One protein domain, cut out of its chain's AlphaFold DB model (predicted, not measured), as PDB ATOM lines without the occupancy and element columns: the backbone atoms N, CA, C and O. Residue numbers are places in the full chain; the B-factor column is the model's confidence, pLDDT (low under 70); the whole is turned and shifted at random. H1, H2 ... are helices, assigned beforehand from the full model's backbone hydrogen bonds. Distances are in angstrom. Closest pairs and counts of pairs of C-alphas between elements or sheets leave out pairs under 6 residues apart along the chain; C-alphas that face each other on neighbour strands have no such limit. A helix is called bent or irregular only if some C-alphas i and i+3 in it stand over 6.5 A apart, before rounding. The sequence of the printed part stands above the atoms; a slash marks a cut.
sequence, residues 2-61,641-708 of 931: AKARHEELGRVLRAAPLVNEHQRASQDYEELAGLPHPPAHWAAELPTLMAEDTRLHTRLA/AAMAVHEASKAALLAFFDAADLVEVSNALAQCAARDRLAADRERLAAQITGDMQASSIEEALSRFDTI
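This is residues 2 to 61 and 641 to 708 of the 931 residues of an uncharacterized protein of Starkeya novella (UniProt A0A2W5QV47). A thin rod of helices is strung along H4; bent H1 runs beside one half of it and on past its end, with short H5 packed on that end of H4 at a steep tilt, while H2 and H3 pack at the other end and lengthen the rod. The printed part has 128 residues, with five named helices, H1 to H5, and no named strand; its class is all helix and it is extended: radius of gyration of the C-alphas 23.6 A, spans 86 by 25 by 19 A.

H4, residues 662 to 693, runs 47.6 A from C-alpha 662 at (470.103, 425.274, 404.219) to C-alpha 693 at (497.287, 393.832, 381.076). By hydrogen bonds H1, residues 2 to 30, and H2, residues 42 to 61, were each assigned as one helix, but they are bent: C-alphas 14 and 17 are 6.9 A apart, 51 and 54 7.4 A. Their arms are H1a to 14, H1b from 17, H2a to 51, irregular with C-alphas 44 and 47 7.1 A apart, and H2b from 54. H3 is residues 641 to 657; H5, 698 to 706.

Start at the hub, H4: it touches H1b, closest C-alphas Tyr 29 and Leu 678, 5.7 A, opposite ways. Every O i to N i+4 pair is within hydrogen-bond range in H1a, H1b, H4 and H5, against 3 of 6 in H2a, 12 of 13 in H3 and 1 of 4 in H2b, whose O i to N i+3 count is 1 of 5.

Residues 62 to 640 are not printed; C-alphas 61 and 641 are 14.7 A apart across the cut. The link H1 to H2 is long, and residues 34, 40, 43, 53 and 54 are under 70.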
ATOM      1  N   ALA A   2     512.198 381.698 378.920       75.69
ATOM      2  CA  ALA A   2     511.705 381.612 380.310       75.69
ATOM      3  C   ALA A   2     511.586 382.974 381.035       75.69
ATOM      4  O   ALA A   2     510.569 383.241 381.662       75.69
ATOM      5  N   LYS A   3     512.571 383.872 380.872       76.56
ATOM      6  CA  LYS A   3     512.555 385.225 381.467       76.56
ATOM      7  C   LYS A   3     511.419 386.111 380.944       76.56
ATOM      8  O   LYS A   3     510.705 386.716 381.728       76.56
ATOM      9  N   ALA A   4     511.207 386.111 379.628       77.81
ATOM     10  CA  ALA A   4     510.117 386.861 379.001       77.81
ATOM     11  C   ALA A   4     508.735 386.345 379.447       77.81
ATOM     12  O   ALA A   4     507.839 387.143 379.705       77.81
ATOM     13  N   ARG A   5     508.588 385.020 379.604       80.69
ATOM     14  CA  ARG A   5     507.362 384.394 380.113       80.69
ATOM     15  C   ARG A   5     507.117 384.718 381.593       80.69
ATOM     16  O   ARG A   5     505.997 385.036 381.961       80.69
ATOM     17  N   HIS A   6     508.157 384.722 382.429       82.50
ATOM     18  CA  HIS A   6     508.042 385.116 383.838       82.50
ATOM     19  C   HIS A   6     507.590 386.584 384.005       82.50
ATOM     20  O   HIS A   6     506.697 386.874 384.798       82.50
ATOM     21  N   GLU A   7     508.135 387.510 383.209       79.06
ATOM     22  CA  GLU A   7     507.734 388.929 383.224       79.06
ATOM     23  C   GLU A   7     506.314 389.178 382.684       79.06
ATOM     24  O   GLU A   7     505.641 390.126 383.099       79.06
ATOM     25  N   GLU A   8     505.849 388.356 381.743       78.31
ATOM     26  CA  GLU A   8     504.467 388.360 381.251       78.31
ATOM     27  C   GLU A   8     503.489 387.898 382.345       78.31
ATOM     28  O   GLU A   8     502.534 388.604 382.663       78.31
ATOM     29  N   LEU A   9     503.773 386.772 383.004       82.06
ATOM     30  CA  LEU A   9     502.943 386.232 384.089       82.06
ATOM     31  C   LEU A   9     502.921 387.159 385.317       82.06
ATOM     32  O   LEU A   9     501.883 387.340 385.952       82.06
ATOM     33  N   GLY A  10     504.046 387.809 385.633       80.31
ATOM     34  CA  GLY A  10     504.130 388.779 386.727       80.31
ATOM     35  C   GLY A  10     503.275 390.033 386.513       80.31
ATOM     36  O   GLY A  10     502.778 390.603 387.483       80.31
ATOM     37  N   ARG A  11     503.070 390.460 385.260       78.81
ATOM     38  CA  ARG A  11     502.166 391.570 384.913       78.81
ATOM     39  C   ARG A  11     500.702 391.211 385.174       78.81
ATOM     40  O   ARG A  11     499.994 391.962 385.838       78.81
ATOM     41  N   VAL A  12     500.301 390.011 384.768       79.50
ATOM     42  CA  VAL A  12     498.953 389.472 384.993       79.50
ATOM     43  C   VAL A  12     498.613 389.356 386.487       79.50
ATOM     44  O   VAL A  12     497.508 389.698 386.903       79.50
ATOM     45  N   LEU A  13     499.566 388.929 387.324       79.44
ATOM     46  CA  LEU A  13     499.346 388.793 388.771       79.44
ATOM     47  C   LEU A  13     499.166 390.138 389.496       79.44
ATOM     48  O   LEU A  13     498.463 390.185 390.505       79.44
ATOM     49  N   ARG A  14     499.755 391.232 388.991       80.38
ATOM     50  CA  ARG A  14     499.597 392.579 389.570       80.38
ATOM     51  C   ARG A  14     498.246 393.220 389.259       80.38
ATOM     52  O   ARG A  14     497.713 393.928 390.109       80.38
ATOM     53  N   ALA A  15     497.660 392.917 388.101       80.50
ATOM     54  CA  ALA A  15     496.351 393.440 387.709       80.50
ATOM     55  C   ALA A  15     495.185 392.859 388.542       80.50
ATOM     56  O   ALA A  15     494.137 393.488 388.671       80.50
ATOM     57  N   ALA A  16     495.362 391.682 389.152       76.94
ATOM     58  CA  ALA A  16     494.298 390.939 389.832       76.94
ATOM     59  C   ALA A  16     493.584 391.643 391.008       76.94
ATOM     60  O   ALA A  16     492.351 391.614 391.049       76.94
ATOM     61  N   PRO A  17     494.281 392.244 391.991       77.69
ATOM     62  CA  PRO A  17     493.612 393.002 393.052       77.69
ATOM     63  C   PRO A  17     492.930 394.270 392.516       77.69
ATOM     64  O   PRO A  17     491.822 394.588 392.942       77.69
ATOM     65  N   LEU A  18     493.540 394.932 391.528       81.88
ATOM     66  CA  LEU A  18     493.056 396.195 390.965       81.88
ATOM     67  C   LEU A  18     491.727 396.024 390.216       81.88
ATOM     68  O   LEU A  18     490.833 396.857 390.347       81.88
ATOM     69  N   VAL A  19     491.555 394.911 389.495       80.69
ATOM     70  CA  VAL A  19     490.299 394.568 388.802       80.69
ATOM     71  C   VAL A  19     489.110 394.470 389.764       80.69
ATOM     72  O   VAL A  19     488.041 395.011 389.480       80.69
ATOM     73  N   ASN A  20     489.298 393.842 390.929       76.56
ATOM     74  CA  ASN A  20     488.231 393.696 391.926       76.56
ATOM     75  C   ASN A  20     487.844 395.036 392.569       76.56
ATOM     76  O   ASN A  20     486.671 395.275 392.854       76.56
ATOM     77  N   GLU A  21     488.821 395.915 392.797       79.56
ATOM     78  CA  GLU A  21     488.578 397.262 393.324       79.56
ATOM     79  C   GLU A  21     487.850 398.141 392.298       79.56
ATOM     80  O   GLU A  21     486.893 398.830 392.651       79.56
ATOM     81  N   HIS A  22     488.221 398.045 391.017       83.31
ATOM     82  CA  HIS A  22     487.564 398.778 389.934       83.31
ATOM     83  C   HIS A  22     486.092 398.369 389.752       83.31
ATOM     84  O   HIS A  22     485.236 399.227 389.531       83.31
ATOM     85  N   GLN A  23     485.771 397.074 389.867       78.19
ATOM     86  CA  GLN A  23     484.391 396.584 389.759       78.19
ATOM     87  C   GLN A  23     483.497 397.091 390.901       78.19
ATOM     88  O   GLN A  23     482.377 397.526 390.638       78.19
ATOM     89  N   ARG A  24     483.998 397.107 392.145       77.75
ATOM     90  CA  ARG A  24     483.255 397.652 393.298       77.75
ATOM     91  C   ARG A  24     483.028 399.157 393.178       77.75
ATOM     92  O   ARG A  24     481.893 399.605 393.257       77.75
ATOM     93  N   ALA A  25     484.083 399.920 392.879       78.50
ATOM     94  CA  ALA A  25     483.972 401.368 392.686       78.50
ATOM     95  C   ALA A  25     483.038 401.738 391.516       78.50
ATOM     96  O   ALA A  25     482.410 402.795 391.528       78.50
ATOM     97  N   SER A  26     482.926 400.865 390.507       78.81
ATOM     98  CA  SER A  26     482.010 401.058 389.379       78.81
ATOM     99  C   SER A  26     480.541 400.871 389.745       78.81
ATOM    100  O   SER A  26     479.724 401.662 389.279       78.81
ATOM    101  N   GLN A  27     480.219 399.891 390.594       76.94
ATOM    102  CA  GLN A  27     478.855 399.663 391.087       76.94
ATOM    103  C   GLN A  27     478.390 400.802 392.000       76.94
ATOM    104  O   GLN A  27     477.324 401.369 391.772       76.94
ATOM    105  N   ASP A  28     479.226 401.210 392.956       76.06
ATOM    106  CA  ASP A  28     478.875 402.263 393.918       76.06
ATOM    107  C   ASP A  28     478.683 403.638 393.240       76.06
ATOM    108  O   ASP A  28     477.916 404.481 393.704       76.06
ATOM    109  N   TYR A  29     479.367 403.886 392.116       80.56
ATOM    110  CA  TYR A  29     479.220 405.128 391.351       80.56
ATOM    111  C   TYR A  29     477.888 405.214 390.589       80.56
ATOM    112  O   TYR A  29     477.329 406.305 390.465       80.56
ATOM    113  N   GLU A  30     477.374 404.099 390.058       75.81
ATOM    114  CA  GLU A  30     476.143 404.100 389.251       75.81
ATOM    115  C   GLU A  30     474.917 404.561 390.054       75.81
ATOM    116  O   GLU A  30     474.052 405.244 389.504       75.81
ATOM    117  N   GLU A  31     474.883 404.294 391.362       73.31
ATOM    118  CA  GLU A  31     473.800 404.727 392.255       73.31
ATOM    119  C   GLU A  31     473.747 406.256 392.461       73.31
ATOM    120  O   GLU A  31     472.697 406.798 392.804       73.31
ATOM    121  N   LEU A  32     474.854 406.970 392.215       73.81
ATOM    122  CA  LEU A  32     474.991 408.413 392.472       73.81
ATOM    123  C   LEU A  32     475.233 409.250 391.200       73.81
ATOM    124  O   LEU A  32     475.368 410.475 391.278       73.81
ATOM    125  N   ALA A  33     475.272 408.621 390.023       71.25
ATOM    126  CA  ALA A  33     475.655 409.258 388.759       71.25
ATOM    127  C   ALA A  33     474.710 410.394 388.306       71.25
ATOM    128  O   ALA A  33     475.134 411.294 387.583       71.25
ATOM    129  N   GLY A  34     473.444 410.381 388.741       67.94
ATOM    130  CA  GLY A  34     472.422 411.367 388.357       67.94
ATOM    131  C   GLY A  34     472.427 412.684 389.146       67.94
ATOM    132  O   GLY A  34     471.603 413.553 388.868       67.94
ATOM    133  N   LEU A  35     473.309 412.844 390.138       76.25
ATOM    134  CA  LEU A  35     473.349 414.039 390.986       76.25
ATOM    135  C   LEU A  35     473.951 415.263 390.252       76.25
ATOM    136  O   LEU A  35     474.836 415.095 389.407       76.25
ATOM    137  N   PRO A  36     473.539 416.505 390.581       73.88
ATOM    138  CA  PRO A  36     474.119 417.730 390.013       73.88
ATOM    139  C   PRO A  36     475.574 417.956 390.473       73.88
ATOM    140  O   PRO A  36     476.021 417.379 391.462       73.88
ATOM    141  N   HIS A  37     476.347 418.786 389.764       75.25
ATOM    142  CA  HIS A  37     477.753 419.084 390.101       75.25
ATOM    143  C   HIS A  37     477.879 420.492 390.711       75.25
ATOM    144  O   HIS A  37     477.963 421.468 389.961       75.25
ATOM    145  N   PRO A  38     477.857 420.631 392.049       78.12
ATOM    146  CA  PRO A  38     477.973 421.930 392.701       78.12
ATOM    147  C   PRO A  38     479.407 422.486 392.669       78.12
ATOM    148  O   PRO A  38     480.371 421.717 392.649       78.12
ATOM    149  N   PRO A  39     479.581 423.819 392.731       78.31
ATOM    150  CA  PRO A  39     480.882 424.442 392.955       78.31
ATOM    151  C   PRO A  39     481.553 423.956 394.253       78.31
ATOM    152  O   PRO A  39     480.938 423.923 395.317       78.31
ATOM    153  N   ALA A  40     482.849 423.642 394.189       69.06
ATOM    154  CA  ALA A  40     483.573 422.938 395.257       69.06
ATOM    155  C   ALA A  40     483.660 423.669 396.619       69.06
ATOM    156  O   ALA A  40     483.895 423.025 397.639       69.06
ATOM    157  N   HIS A  41     483.483 424.995 396.659       73.56
ATOM    158  CA  HIS A  41     483.616 425.804 397.883       73.56
ATOM    159  C   HIS A  41     482.357 425.791 398.768       73.56
ATOM    160  O   HIS A  41     482.441 426.033 399.970       73.56
ATOM    161  N   TRP A  42     481.197 425.428 398.215       79.88
ATOM    162  CA  TRP A  42     479.912 425.530 398.914       79.88
ATOM    163  C   TRP A  42     479.767 424.589 400.111       79.88
ATOM    164  O   TRP A  42     479.123 424.942 401.097       79.88
ATOM    165  N   ALA A  43     480.418 423.425 400.079       69.44
ATOM    166  CA  ALA A  43     480.423 422.500 401.212       69.44
ATOM    167  C   ALA A  43     481.142 423.070 402.452       69.44
ATOM    168  O   ALA A  43     480.821 422.683 403.573       69.44
ATOM    169  N   ALA A  44     482.093 423.992 402.264       75.31
ATOM    170  CA  ALA A  44     482.849 424.603 403.355       75.31
ATOM    171  C   ALA A  44     482.158 425.845 403.945       75.31
ATOM    172  O   ALA A  44     482.318 426.123 405.131       75.31
ATOM    173  N   GLU A  45     481.387 426.581 403.143       74.38
ATOM    174  CA  GLU A  45     480.787 427.867 403.534       74.38
ATOM    175  C   GLU A  45     479.430 427.730 404.246       74.38
ATOM    176  O   GLU A  45     479.019 428.620 404.997       74.38
ATOM    177  N   LEU A  46     478.747 426.596 404.065       75.62
ATOM    178  CA  LEU A  46     477.397 426.350 404.575       75.62
ATOM    179  C   LEU A  46     477.252 426.443 406.116       75.62
ATOM    180  O   LEU A  46     476.309 427.095 406.570       75.62
ATOM    181  N   PRO A  47     478.156 425.882 406.953       72.44
ATOM    182  CA  PRO A  47     478.015 425.948 408.413       72.44
ATOM    183  C   PRO A  47     478.147 427.374 408.970       72.44
ATOM    184  O   PRO A  47     477.461 427.741 409.922       72.44
ATOM    185  N   THR A  48     479.010 428.187 408.358       75.44
ATOM    186  CA  THR A  48     479.189 429.612 408.677       75.44
ATOM    187  C   THR A  48     477.950 430.424 408.329       75.44
ATOM    188  O   THR A  48     477.501 431.235 409.137       75.44
ATOM    189  N   LEU A  49     477.329 430.141 407.183       75.88
ATOM    190  CA  LEU A  49     476.116 430.829 406.751       75.88
ATOM    191  C   LEU A  49     474.941 430.625 407.724       75.88
ATOM    192  O   LEU A  49     474.179 431.556 407.975       75.88
ATOM    193  N   MET A  50     474.811 429.436 408.318       70.31
ATOM    194  CA  MET A  50     473.723 429.121 409.256       70.31
ATOM    195  C   MET A  50     473.839 429.845 410.613       70.31
ATOM    196  O   MET A  50     472.829 430.019 411.292       70.31
ATOM    197  N   ALA A  51     475.037 430.276 411.028       70.88
ATOM    198  CA  ALA A  51     475.279 430.855 412.355       70.88
ATOM    199  C   ALA A  51     475.193 432.396 412.414       70.88
ATOM    200  O   ALA A  51     475.052 432.961 413.503       70.88
ATOM    201  N   GLU A  52     475.302 433.096 411.280       73.12
ATOM    202  CA  GLU A  52     475.487 434.559 411.251       73.12
ATOM    203  C   GLU A  52     474.192 435.399 411.231       73.12
ATOM    204  O   GLU A  52     474.216 436.556 411.653       73.12
ATOM    205  N   ASP A  53     473.050 434.814 410.867       69.25
ATOM    206  CA  ASP A  53     471.784 435.526 410.593       69.25
ATOM    207  C   ASP A  53     471.239 436.318 411.814       69.25
ATOM    208  O   ASP A  53     471.042 437.541 411.794       69.25
ATOM    209  N   THR A  54     471.107 435.647 412.963       64.69
ATOM    210  CA  THR A  54     470.576 436.240 414.207       64.69
ATOM    211  C   THR A  54     471.563 437.211 414.881       64.69
ATOM    212  O   THR A  54     471.166 438.115 415.625       64.69
ATOM    213  N   ARG A  55     472.870 437.050 414.631       76.31
ATOM    214  CA  ARG A  55     473.940 437.834 415.274       76.31
ATOM    215  C   ARG A  55     474.074 439.234 414.674       76.31
ATOM    216  O   ARG A  55     474.313 440.188 415.420       76.31
ATOM    217  N   LEU A  56     473.930 439.366 413.356       78.00
ATOM    218  CA  LEU A  56     474.124 440.637 412.651       78.00
ATOM    219  C   LEU A  56     473.018 441.661 412.977       78.00
ATOM    220  O   LEU A  56     473.320 442.826 413.237       78.00
ATOM    221  N   HIS A  57     471.764 441.215 413.106       72.50
ATOM    222  CA  HIS A  57     470.612 442.077 413.407       72.50
ATOM    223  C   HIS A  57     470.685 442.767 414.785       72.50
ATOM    224  O   HIS A  57     470.385 443.954 414.907       72.50
ATOM    225  N   THR A  58     471.126 442.060 415.831       74.88
ATOM    226  CA  THR A  58     471.181 442.605 417.206       74.88
ATOM    227  C   THR A  58     472.279 443.663 417.368       74.88
ATOM    228  O   THR A  58     472.141 444.616 418.136       74.88
ATOM    229  N   ARG A  59     473.386 443.517 416.635       76.94
ATOM    230  CA  ARG A  59     474.561 444.387 416.758       76.94
ATOM    231  C   ARG A  59     474.378 445.738 416.058       76.94
ATOM    232  O   ARG A  59     474.922 446.730 416.535       76.94
ATOM    233  N   LEU A  60     473.567 445.799 414.999       80.50
ATOM    234  CA  LEU A  60     473.272 447.042 414.281       80.50
ATOM    235  C   LEU A  60     472.514 448.052 415.162       80.50
ATOM    236  O   LEU A  60     472.874 449.225 415.205       80.50
ATOM    237  N   ALA A  61     471.523 447.586 415.928       74.12
ATOM    238  CA  ALA A  61     470.693 448.448 416.774       74.12
ATOM    239  C   ALA A  61     471.477 449.125 417.920       74.12
ATOM    240  O   ALA A  61     471.189 450.266 418.272       74.12
ATOM    241  N   ALA A 641     476.488 446.130 404.979       78.88
ATOM    242  CA  ALA A 641     477.009 445.450 403.799       78.88
ATOM    243  C   ALA A 641     477.131 443.933 404.033       78.88
ATOM    244  O   ALA A 641     476.699 443.149 403.190       78.88
ATOM    245  N   ALA A 642     477.632 443.513 405.200       79.50
ATOM    246  CA  ALA A 642     477.738 442.101 405.570       79.50
ATOM    247  C   ALA A 642     476.370 441.392 405.611       79.50
ATOM    248  O   ALA A 642     476.245 440.278 405.108       79.50
ATOM    249  N   MET A 643     475.329 442.057 406.125       78.38
ATOM    250  CA  MET A 643     473.958 441.527 406.103       78.38
ATOM    251  C   MET A 643     473.430 441.314 404.677       78.38
ATOM    252  O   MET A 643     472.800 440.298 404.400       78.38
ATOM    253  N   ALA A 644     473.710 442.239 403.754       77.25
ATOM    254  CA  ALA A 644     473.260 442.118 402.367       77.25
ATOM    255  C   ALA A 644     473.952 440.965 401.615       77.25
ATOM    256  O   ALA A 644     473.311 440.272 400.825       77.25
ATOM    257  N   VAL A 645     475.248 440.739 401.866       79.00
ATOM    258  CA  VAL A 645     475.996 439.614 401.275       79.00
ATOM    259  C   VAL A 645     475.512 438.274 401.825       79.00
ATOM    260  O   VAL A 645     475.323 437.332 401.056       79.00
ATOM    261  N   HIS A 646     475.278 438.191 403.136       80.94
ATOM    262  CA  HIS A 646     474.788 436.977 403.790       80.94
ATOM    263  C   HIS A 646     473.452 436.497 403.195       80.94
ATOM    264  O   HIS A 646     473.338 435.331 402.806       80.94
ATOM    265  N   GLU A 647     472.491 437.403 402.998       75.19
ATOM    266  CA  GLU A 647     471.191 437.075 402.394       75.19
ATOM    267  C   GLU A 647     471.295 436.651 400.919       75.19
ATOM    268  O   GLU A 647     470.615 435.720 400.477       75.19
ATOM    269  N   ALA A 648     472.190 437.274 400.146       75.25
ATOM    270  CA  ALA A 648     472.411 436.905 398.747       75.25
ATOM    271  C   ALA A 648     473.014 435.491 398.604       75.25
ATOM    272  O   ALA A 648     472.567 434.708 397.761       75.25
ATOM    273  N   SER A 649     473.987 435.138 399.451       75.75
ATOM    274  CA  SER A 649     474.610 433.808 399.457       75.75
ATOM    275  C   SER A 649     473.643 432.712 399.912       75.75
ATOM    276  O   SER A 649     473.638 431.615 399.349       75.75
ATOM    277  N   LYS A 650     472.767 433.014 400.880       76.81
ATOM    278  CA  LYS A 650     471.711 432.103 401.353       76.81
ATOM    279  C   LYS A 650     470.723 431.779 400.235       76.81
ATOM    280  O   LYS A 650     470.404 430.613 400.022       76.81
ATOM    281  N   ALA A 651     470.300 432.785 399.470       76.38
ATOM    282  CA  ALA A 651     469.382 432.603 398.347       76.38
ATOM    283  C   ALA A 651     469.985 431.776 397.192       76.38
ATOM    284  O   ALA A 651     469.288 430.959 396.591       76.38
ATOM    285  N   ALA A 652     471.279 431.949 396.895       77.06
ATOM    286  CA  ALA A 652     471.956 431.232 395.813       77.06
ATOM    287  C   ALA A 652     472.085 429.716 396.072       77.06
ATOM    288  O   ALA A 652     471.878 428.916 395.158       77.06
ATOM    289  N   LEU A 653     472.390 429.321 397.314       75.88
ATOM    290  CA  LEU A 653     472.533 427.915 397.719       75.88
ATOM    291  C   LEU A 653     471.205 427.147 397.658       75.88
ATOM    292  O   LEU A 653     471.172 426.016 397.176       75.88
ATOM    293  N   LEU A 654     470.110 427.773 398.099       78.69
ATOM    294  CA  LEU A 654     468.770 427.174 398.076       78.69
ATOM    295  C   LEU A 654     468.268 426.952 396.644       78.69
ATOM    296  O   LEU A 654     467.739 425.890 396.328       78.69
ATOM    297  N   ALA A 655     468.501 427.922 395.756       79.69
ATOM    298  CA  ALA A 655     468.049 427.853 394.370       79.69
ATOM    299  C   ALA A 655     468.772 426.781 393.533       79.69
ATOM    300  O   ALA A 655     468.168 426.210 392.630       79.69
ATOM    301  N   PHE A 656     470.054 426.494 393.801       79.62
ATOM    302  CA  PHE A 656     470.829 425.526 393.008       79.62
ATOM    303  C   PHE A 656     470.429 424.066 393.266       79.62
ATOM    304  O   PHE A 656     470.445 423.254 392.344       79.62
ATOM    305  N   PHE A 657     470.090 423.733 394.512       77.06
ATOM    306  CA  PHE A 657     469.665 422.385 394.901       77.06
ATOM    307  C   PHE A 657     468.142 422.204 394.915       77.06
ATOM    308  O   PHE A 657     467.690 421.108 395.229       77.06
ATOM    309  N   ASP A 658     467.380 423.253 394.580       77.88
ATOM    310  CA  ASP A 658     465.916 423.312 394.724       77.88
ATOM    311  C   ASP A 658     465.462 422.899 396.140       77.88
ATOM    312  O   ASP A 658     464.574 422.073 396.334       77.88
ATOM    313  N   ALA A 659     466.159 423.442 397.142       77.06
ATOM    314  CA  ALA A 659     466.024 423.079 398.548       77.06
ATOM    315  C   ALA A 659     465.220 424.136 399.319       77.06
ATOM    316  O   ALA A 659     465.385 425.340 399.101       77.06
ATOM    317  N   ALA A 660     464.378 423.701 400.258       74.31
ATOM    318  CA  ALA A 660     463.540 424.605 401.049       74.31
ATOM    319  C   ALA A 660     464.330 425.335 402.149       74.31
ATOM    320  O   ALA A 660     463.955 426.437 402.560       74.31
ATOM    321  N   ASP A 661     465.429 424.739 402.621       77.81
ATOM    322  CA  ASP A 661     466.305 425.309 403.640       77.81
ATOM    323  C   ASP A 661     467.780 424.882 403.487       77.81
ATOM    324  O   ASP A 661     468.154 424.033 402.674       77.81
ATOM    325  N   LEU A 662     468.659 425.523 404.267       76.75
ATOM    326  CA  LEU A 662     470.103 425.274 404.219       76.75
ATOM    327  C   LEU A 662     470.493 423.882 404.764       76.75
ATOM    328  O   LEU A 662     471.630 423.456 404.566       76.75
ATOM    329  N   VAL A 663     469.584 423.162 405.432       76.12
ATOM    330  CA  VAL A 663     469.832 421.802 405.938       76.12
ATOM    331  C   VAL A 663     469.694 420.787 404.804       76.12
ATOM    332  O   VAL A 663     470.546 419.907 404.663       76.12
ATOM    333  N   GLU A 664     468.691 420.943 403.939       75.88
ATOM    334  CA  GLU A 664     468.529 420.125 402.729       75.88
ATOM    335  C   GLU A 664     469.709 420.288 401.752       75.88
ATOM    336  O   GLU A 664     470.222 419.294 401.228       75.88
ATOM    337  N   VAL A 665     470.233 421.512 401.603       79.00
ATOM    338  CA  VAL A 665     471.449 421.797 400.813       79.00
ATOM    339  C   VAL A 665     472.672 421.023 401.332       79.00
ATOM    340  O   VAL A 665     473.486 420.535 400.544       79.00
ATOM    341  N   SER A 666     472.802 420.858 402.653       79.00
ATOM    342  CA  SER A 666     473.926 420.139 403.273       79.00
ATOM    343  C   SER A 666     473.962 418.661 402.878       79.00
ATOM    344  O   SER A 666     475.015 418.130 402.513       79.00
ATOM    345  N   ASN A 667     472.801 418.003 402.893       76.69
ATOM    346  CA  ASN A 667     472.689 416.583 402.566       76.69
ATOM    347  C   ASN A 667     472.958 416.315 401.076       76.69
ATOM    348  O   ASN A 667     473.652 415.352 400.741       76.69
ATOM    349  N   ALA A 668     472.481 417.190 400.185       74.88
ATOM    350  CA  ALA A 668     472.717 417.072 398.747       74.88
ATOM    351  C   ALA A 668     474.204 417.260 398.373       74.88
ATOM    352  O   ALA A 668     474.744 416.506 397.557       74.88
ATOM    353  N   LEU A 669     474.903 418.204 399.018       79.75
ATOM    354  CA  LEU A 669     476.348 418.413 398.839       79.75
ATOM    355  C   LEU A 669     477.179 417.185 399.245       79.75
ATOM    356  O   LEU A 669     478.140 416.837 398.555       79.75
ATOM    357  N   ALA A 670     476.802 416.497 400.328       77.12
ATOM    358  CA  ALA A 670     477.510 415.307 400.802       77.12
ATOM    359  C   ALA A 670     477.417 414.125 399.816       77.12
ATOM    360  O   ALA A 670     478.413 413.437 399.582       77.12
ATOM    361  N   GLN A 671     476.253 413.920 399.192       76.88
ATOM    362  CA  GLN A 671     476.057 412.863 398.192       76.88
ATOM    363  C   GLN A 671     476.813 413.154 396.882       76.88
ATOM    364  O   GLN A 671     477.419 412.250 396.304       76.88
ATOM    365  N   CYS A 672     476.875 414.423 396.457       79.88
ATOM    366  CA  CYS A 672     477.667 414.843 395.294       79.88
ATOM    367  C   CYS A 672     479.175 414.608 395.504       79.88
ATOM    368  O   CYS A 672     479.860 414.100 394.618       79.88
ATOM    369  N   ALA A 673     479.692 414.909 396.700       77.44
ATOM    370  CA  ALA A 673     481.102 414.694 397.027       77.44
ATOM    371  C   ALA A 673     481.498 413.204 397.065       77.44
ATOM    372  O   ALA A 673     482.635 412.858 396.737       77.44
ATOM    373  N   ALA A 674     480.578 412.315 397.459       77.19
ATOM    374  CA  ALA A 674     480.801 410.870 397.428       77.19
ATOM    375  C   ALA A 674     480.893 410.336 395.986       77.19
ATOM    376  O   ALA A 674     481.818 409.585 395.674       77.19
ATOM    377  N   ARG A 675     480.006 410.795 395.089       83.12
ATOM    378  CA  ARG A 675     480.051 410.483 393.650       83.12
ATOM    379  C   ARG A 675     481.390 410.876 393.018       83.12
ATOM    380  O   ARG A 675     482.002 410.059 392.334       83.12
ATOM    381  N   ASP A 676     481.852 412.107 393.244       78.50
ATOM    382  CA  ASP A 676     483.055 412.635 392.576       78.50
ATOM    383  C   ASP A 676     484.327 411.868 392.960       78.50
ATOM    384  O   ASP A 676     485.205 411.649 392.123       78.50
ATOM    385  N   ARG A 677     484.413 411.388 394.209       79.88
ATOM    386  CA  ARG A 677     485.518 410.522 394.651       79.88
ATOM    387  C   ARG A 677     485.493 409.167 393.948       79.88
ATOM    388  O   ARG A 677     486.527 408.730 393.448       79.88
ATOM    389  N   LEU A 678     484.321 408.541 393.861       80.81
ATOM    390  CA  LEU A 678     484.159 407.255 393.180       80.81
ATOM    391  C   LEU A 678     484.475 407.358 391.677       80.81
ATOM    392  O   LEU A 678     485.073 406.439 391.121       80.81
ATOM    393  N   ALA A 679     484.164 408.486 391.028       80.31
ATOM    394  CA  ALA A 679     484.521 408.738 389.626       80.31
ATOM    395  C   ALA A 679     486.042 408.726 389.400       80.31
ATOM    396  O   ALA A 679     486.550 408.022 388.525       80.31
ATOM    397  N   ALA A 680     486.770 409.482 390.227       80.69
ATOM    398  CA  ALA A 680     488.219 409.620 390.122       80.69
ATOM    399  C   ALA A 680     488.952 408.303 390.428       80.69
ATOM    400  O   ALA A 680     489.941 407.965 389.772       80.69
ATOM    401  N   ASP A 681     488.455 407.527 391.396       81.69
ATOM    402  CA  ASP A 681     489.031 406.223 391.719       81.69
ATOM    403  C   ASP A 681     488.825 405.195 390.595       81.69
ATOM    404  O   ASP A 681     489.753 404.436 390.298       81.69
ATOM    405  N   ARG A 682     487.677 405.211 389.902       84.88
ATOM    406  CA  ARG A 682     487.440 404.356 388.726       84.88
ATOM    407  C   ARG A 682     488.418 404.650 387.592       84.88
ATOM    408  O   ARG A 682     489.040 403.722 387.085       84.88
ATOM    409  N   GLU A 683     488.604 405.916 387.220       82.19
ATOM    410  CA  GLU A 683     489.539 406.297 386.147       82.19
ATOM    411  C   GLU A 683     490.983 405.893 386.465       82.19
ATOM    412  O   GLU A 683     491.685 405.327 385.620       82.19
ATOM    413  N   ARG A 684     491.422 406.128 387.706       85.06
ATOM    414  CA  ARG A 684     492.767 405.758 388.155       85.06
ATOM    415  C   ARG A 684     492.992 404.249 388.085       85.06
ATOM    416  O   ARG A 684     494.025 403.809 387.576       85.06
ATOM    417  N   LEU A 685     492.046 403.459 388.595       84.62
ATOM    418  CA  LEU A 685     492.144 402.000 388.588       84.62
ATOM    419  C   LEU A 685     492.069 401.443 387.158       84.62
ATOM    420  O   LEU A 685     492.849 400.555 386.814       84.62
ATOM    421  N   ALA A 686     491.217 402.011 386.298       82.25
ATOM    422  CA  ALA A 686     491.107 401.619 384.895       82.25
ATOM    423  C   ALA A 686     492.441 401.773 384.145       82.25
ATOM    424  O   ALA A 686     492.905 400.832 383.494       82.25
ATOM    425  N   ALA A 687     493.109 402.920 384.302       80.69
ATOM    426  CA  ALA A 687     494.399 403.181 383.668       80.69
ATOM    427  C   ALA A 687     495.483 402.180 384.114       80.69
ATOM    428  O   ALA A 687     496.224 401.649 383.282       80.69
ATOM    429  N   GLN A 688     495.548 401.858 385.410       83.06
ATOM    430  CA  GLN A 688     496.527 400.904 385.944       83.06
ATOM    431  C   GLN A 688     496.304 399.483 385.410       83.06
ATOM    432  O   GLN A 688     497.250 398.841 384.951       83.06
ATOM    433  N   ILE A 689     495.051 399.020 385.383       83.75
ATOM    434  CA  ILE A 689     494.695 397.691 384.872       83.75
ATOM    435  C   ILE A 689     495.019 397.572 383.375       83.75
ATOM    436  O   ILE A 689     495.611 396.576 382.958       83.75
ATOM    437  N   THR A 690     494.691 398.585 382.562       83.44
ATOM    438  CA  THR A 690     495.014 398.569 381.119       83.44
ATOM    439  C   THR A 690     496.514 398.520 380.843       83.44
ATOM    440  O   THR A 690     496.945 397.800 379.940       83.44
ATOM    441  N   GLY A 691     497.318 399.220 381.653       81.56
ATOM    442  CA  GLY A 691     498.774 399.215 381.548       81.56
ATOM    443  C   GLY A 691     499.388 397.856 381.884       81.56
ATOM    444  O   GLY A 691     500.185 397.334 381.100       81.56
ATOM    445  N   ASP A 692     498.995 397.255 383.010       83.19
ATOM    446  CA  ASP A 692     499.521 395.950 383.433       83.19
ATOM    447  C   ASP A 692     499.069 394.811 382.500       83.19
ATOM    448  O   ASP A 692     499.872 393.938 382.167       83.19
ATOM    449  N   MET A 693     497.830 394.847 381.997       80.50
ATOM    450  CA  MET A 693     497.287 393.832 381.076       80.50
ATOM    451  C   MET A 693     497.626 394.080 379.593       80.50
ATOM    452  O   MET A 693     497.265 393.266 378.737       80.50
ATOM    453  N   GLN A 694     498.297 395.197 379.278       80.12
ATOM    454  CA  GLN A 694     498.585 395.659 377.913       80.12
ATOM    455  C   GLN A 694     497.353 395.612 376.997       80.12
ATOM    456  O   GLN A 694     497.377 395.040 375.899       80.12
ATOM    457  N   ALA A 695     496.255 396.172 377.488       80.44
ATOM    458  CA  ALA A 695     494.989 396.271 376.778       80.44
ATOM    459  C   ALA A 695     494.740 397.720 376.349       80.44
ATOM    460  O   ALA A 695     495.201 398.660 376.994       80.44
ATOM    461  N   SER A 696     494.018 397.898 375.246       80.62
ATOM    462  CA  SER A 696     493.711 399.215 374.683       80.62
ATOM    463  C   SER A 696     492.523 399.903 375.366       80.62
ATOM    464  O   SER A 696     492.382 401.120 375.255       80.62
ATOM    465  N   SER A 697     491.706 399.146 376.108       81.94
ATOM    466  CA  SER A 697     490.626 399.663 376.954       81.94
ATOM    467  C   SER A 697     490.439 398.821 378.219       81.94
ATOM    468  O   SER A 697     490.920 397.684 378.308       81.94
ATOM    469  N   ILE A 698     489.738 399.380 379.211       82.38
ATOM    470  CA  ILE A 698     489.457 398.692 380.477       82.38
ATOM    471  C   ILE A 698     488.549 397.473 380.269       82.38
ATOM    472  O   ILE A 698     488.776 396.437 380.883       82.38
ATOM    473  N   GLU A 699     487.599 397.530 379.338       81.31
ATOM    474  CA  GLU A 699     486.733 396.402 378.972       81.31
ATOM    475  C   GLU A 699     487.539 395.242 378.373       81.31
ATOM    476  O   GLU A 699     487.320 394.078 378.721       81.31
ATOM    477  N   GLU A 700     488.514 395.551 377.513       79.62
ATOM    478  CA  GLU A 700     489.423 394.549 376.956       79.62
ATOM    479  C   GLU A 700     490.315 393.936 378.049       79.62
ATOM    480  O   GLU A 700     490.516 392.720 378.081       79.62
ATOM    481  N   ALA A 701     490.819 394.757 378.976       80.56
ATOM    482  CA  ALA A 701     491.646 394.298 380.089       80.56
ATOM    483  C   ALA A 701     490.883 393.351 381.030       80.56
ATOM    484  O   ALA A 701     491.420 392.316 381.430       80.56
ATOM    485  N   LEU A 702     489.623 393.681 381.341       80.88
ATOM    486  CA  LEU A 702     488.737 392.882 382.191       80.88
ATOM    487  C   LEU A 702     488.344 391.557 381.524       80.88
ATOM    488  O   LEU A 702     488.417 390.511 382.162       80.88
ATOM    489  N   SER A 703     488.023 391.564 380.224       80.62
ATOM    490  CA  SER A 703     487.721 390.331 379.481       80.62
ATOM    491  C   SER A 703     488.921 389.382 379.411       80.62
ATOM    492  O   SER A 703     488.762 388.175 379.598       80.62
ATOM    493  N   ARG A 704     490.130 389.912 379.184       79.06
ATOM    494  CA  ARG A 704     491.363 389.112 379.224       79.06
ATOM    495  C   ARG A 704     491.592 388.535 380.616       79.06
ATOM    496  O   ARG A 704     491.936 387.363 380.725       79.06
ATOM    497  N   PHE A 705     491.367 389.328 381.661       80.88
ATOM    498  CA  PHE A 705     491.528 388.899 383.047       80.88
ATOM    499  C   PHE A 705     490.603 387.726 383.425       80.88
ATOM    500  O   PHE A 705     491.076 386.761 384.023       80.88
ATOM    501  N   ASP A 706     489.333 387.749 383.007       78.06
ATOM    502  CA  ASP A 706     488.349 386.692 383.310       78.06
ATOM    503  C   ASP A 706     488.684 385.323 382.688       78.06
ATOM    504  O   ASP A 706     488.242 384.285 383.181       78.06
ATOM    505  N   THR A 707     489.488 385.292 381.621       76.56
ATOM    506  CA  THR A 707     489.896 384.041 380.947       76.56
ATOM    507  C   THR A 707     491.132 383.368 381.556       76.56
ATOM    508  O   THR A 707     491.520 382.287 381.113       76.56
ATOM    509  N   ILE A 708     491.768 383.986 382.558       80.31
ATOM    510  CA  ILE A 708     493.056 383.545 383.105       80.31
ATOM    511  C   ILE A 708     492.869 382.658 384.344       80.31
ATOM    512  O   ILE A 708     492.321 383.089 385.361       80.31
TER     513      ILE A 708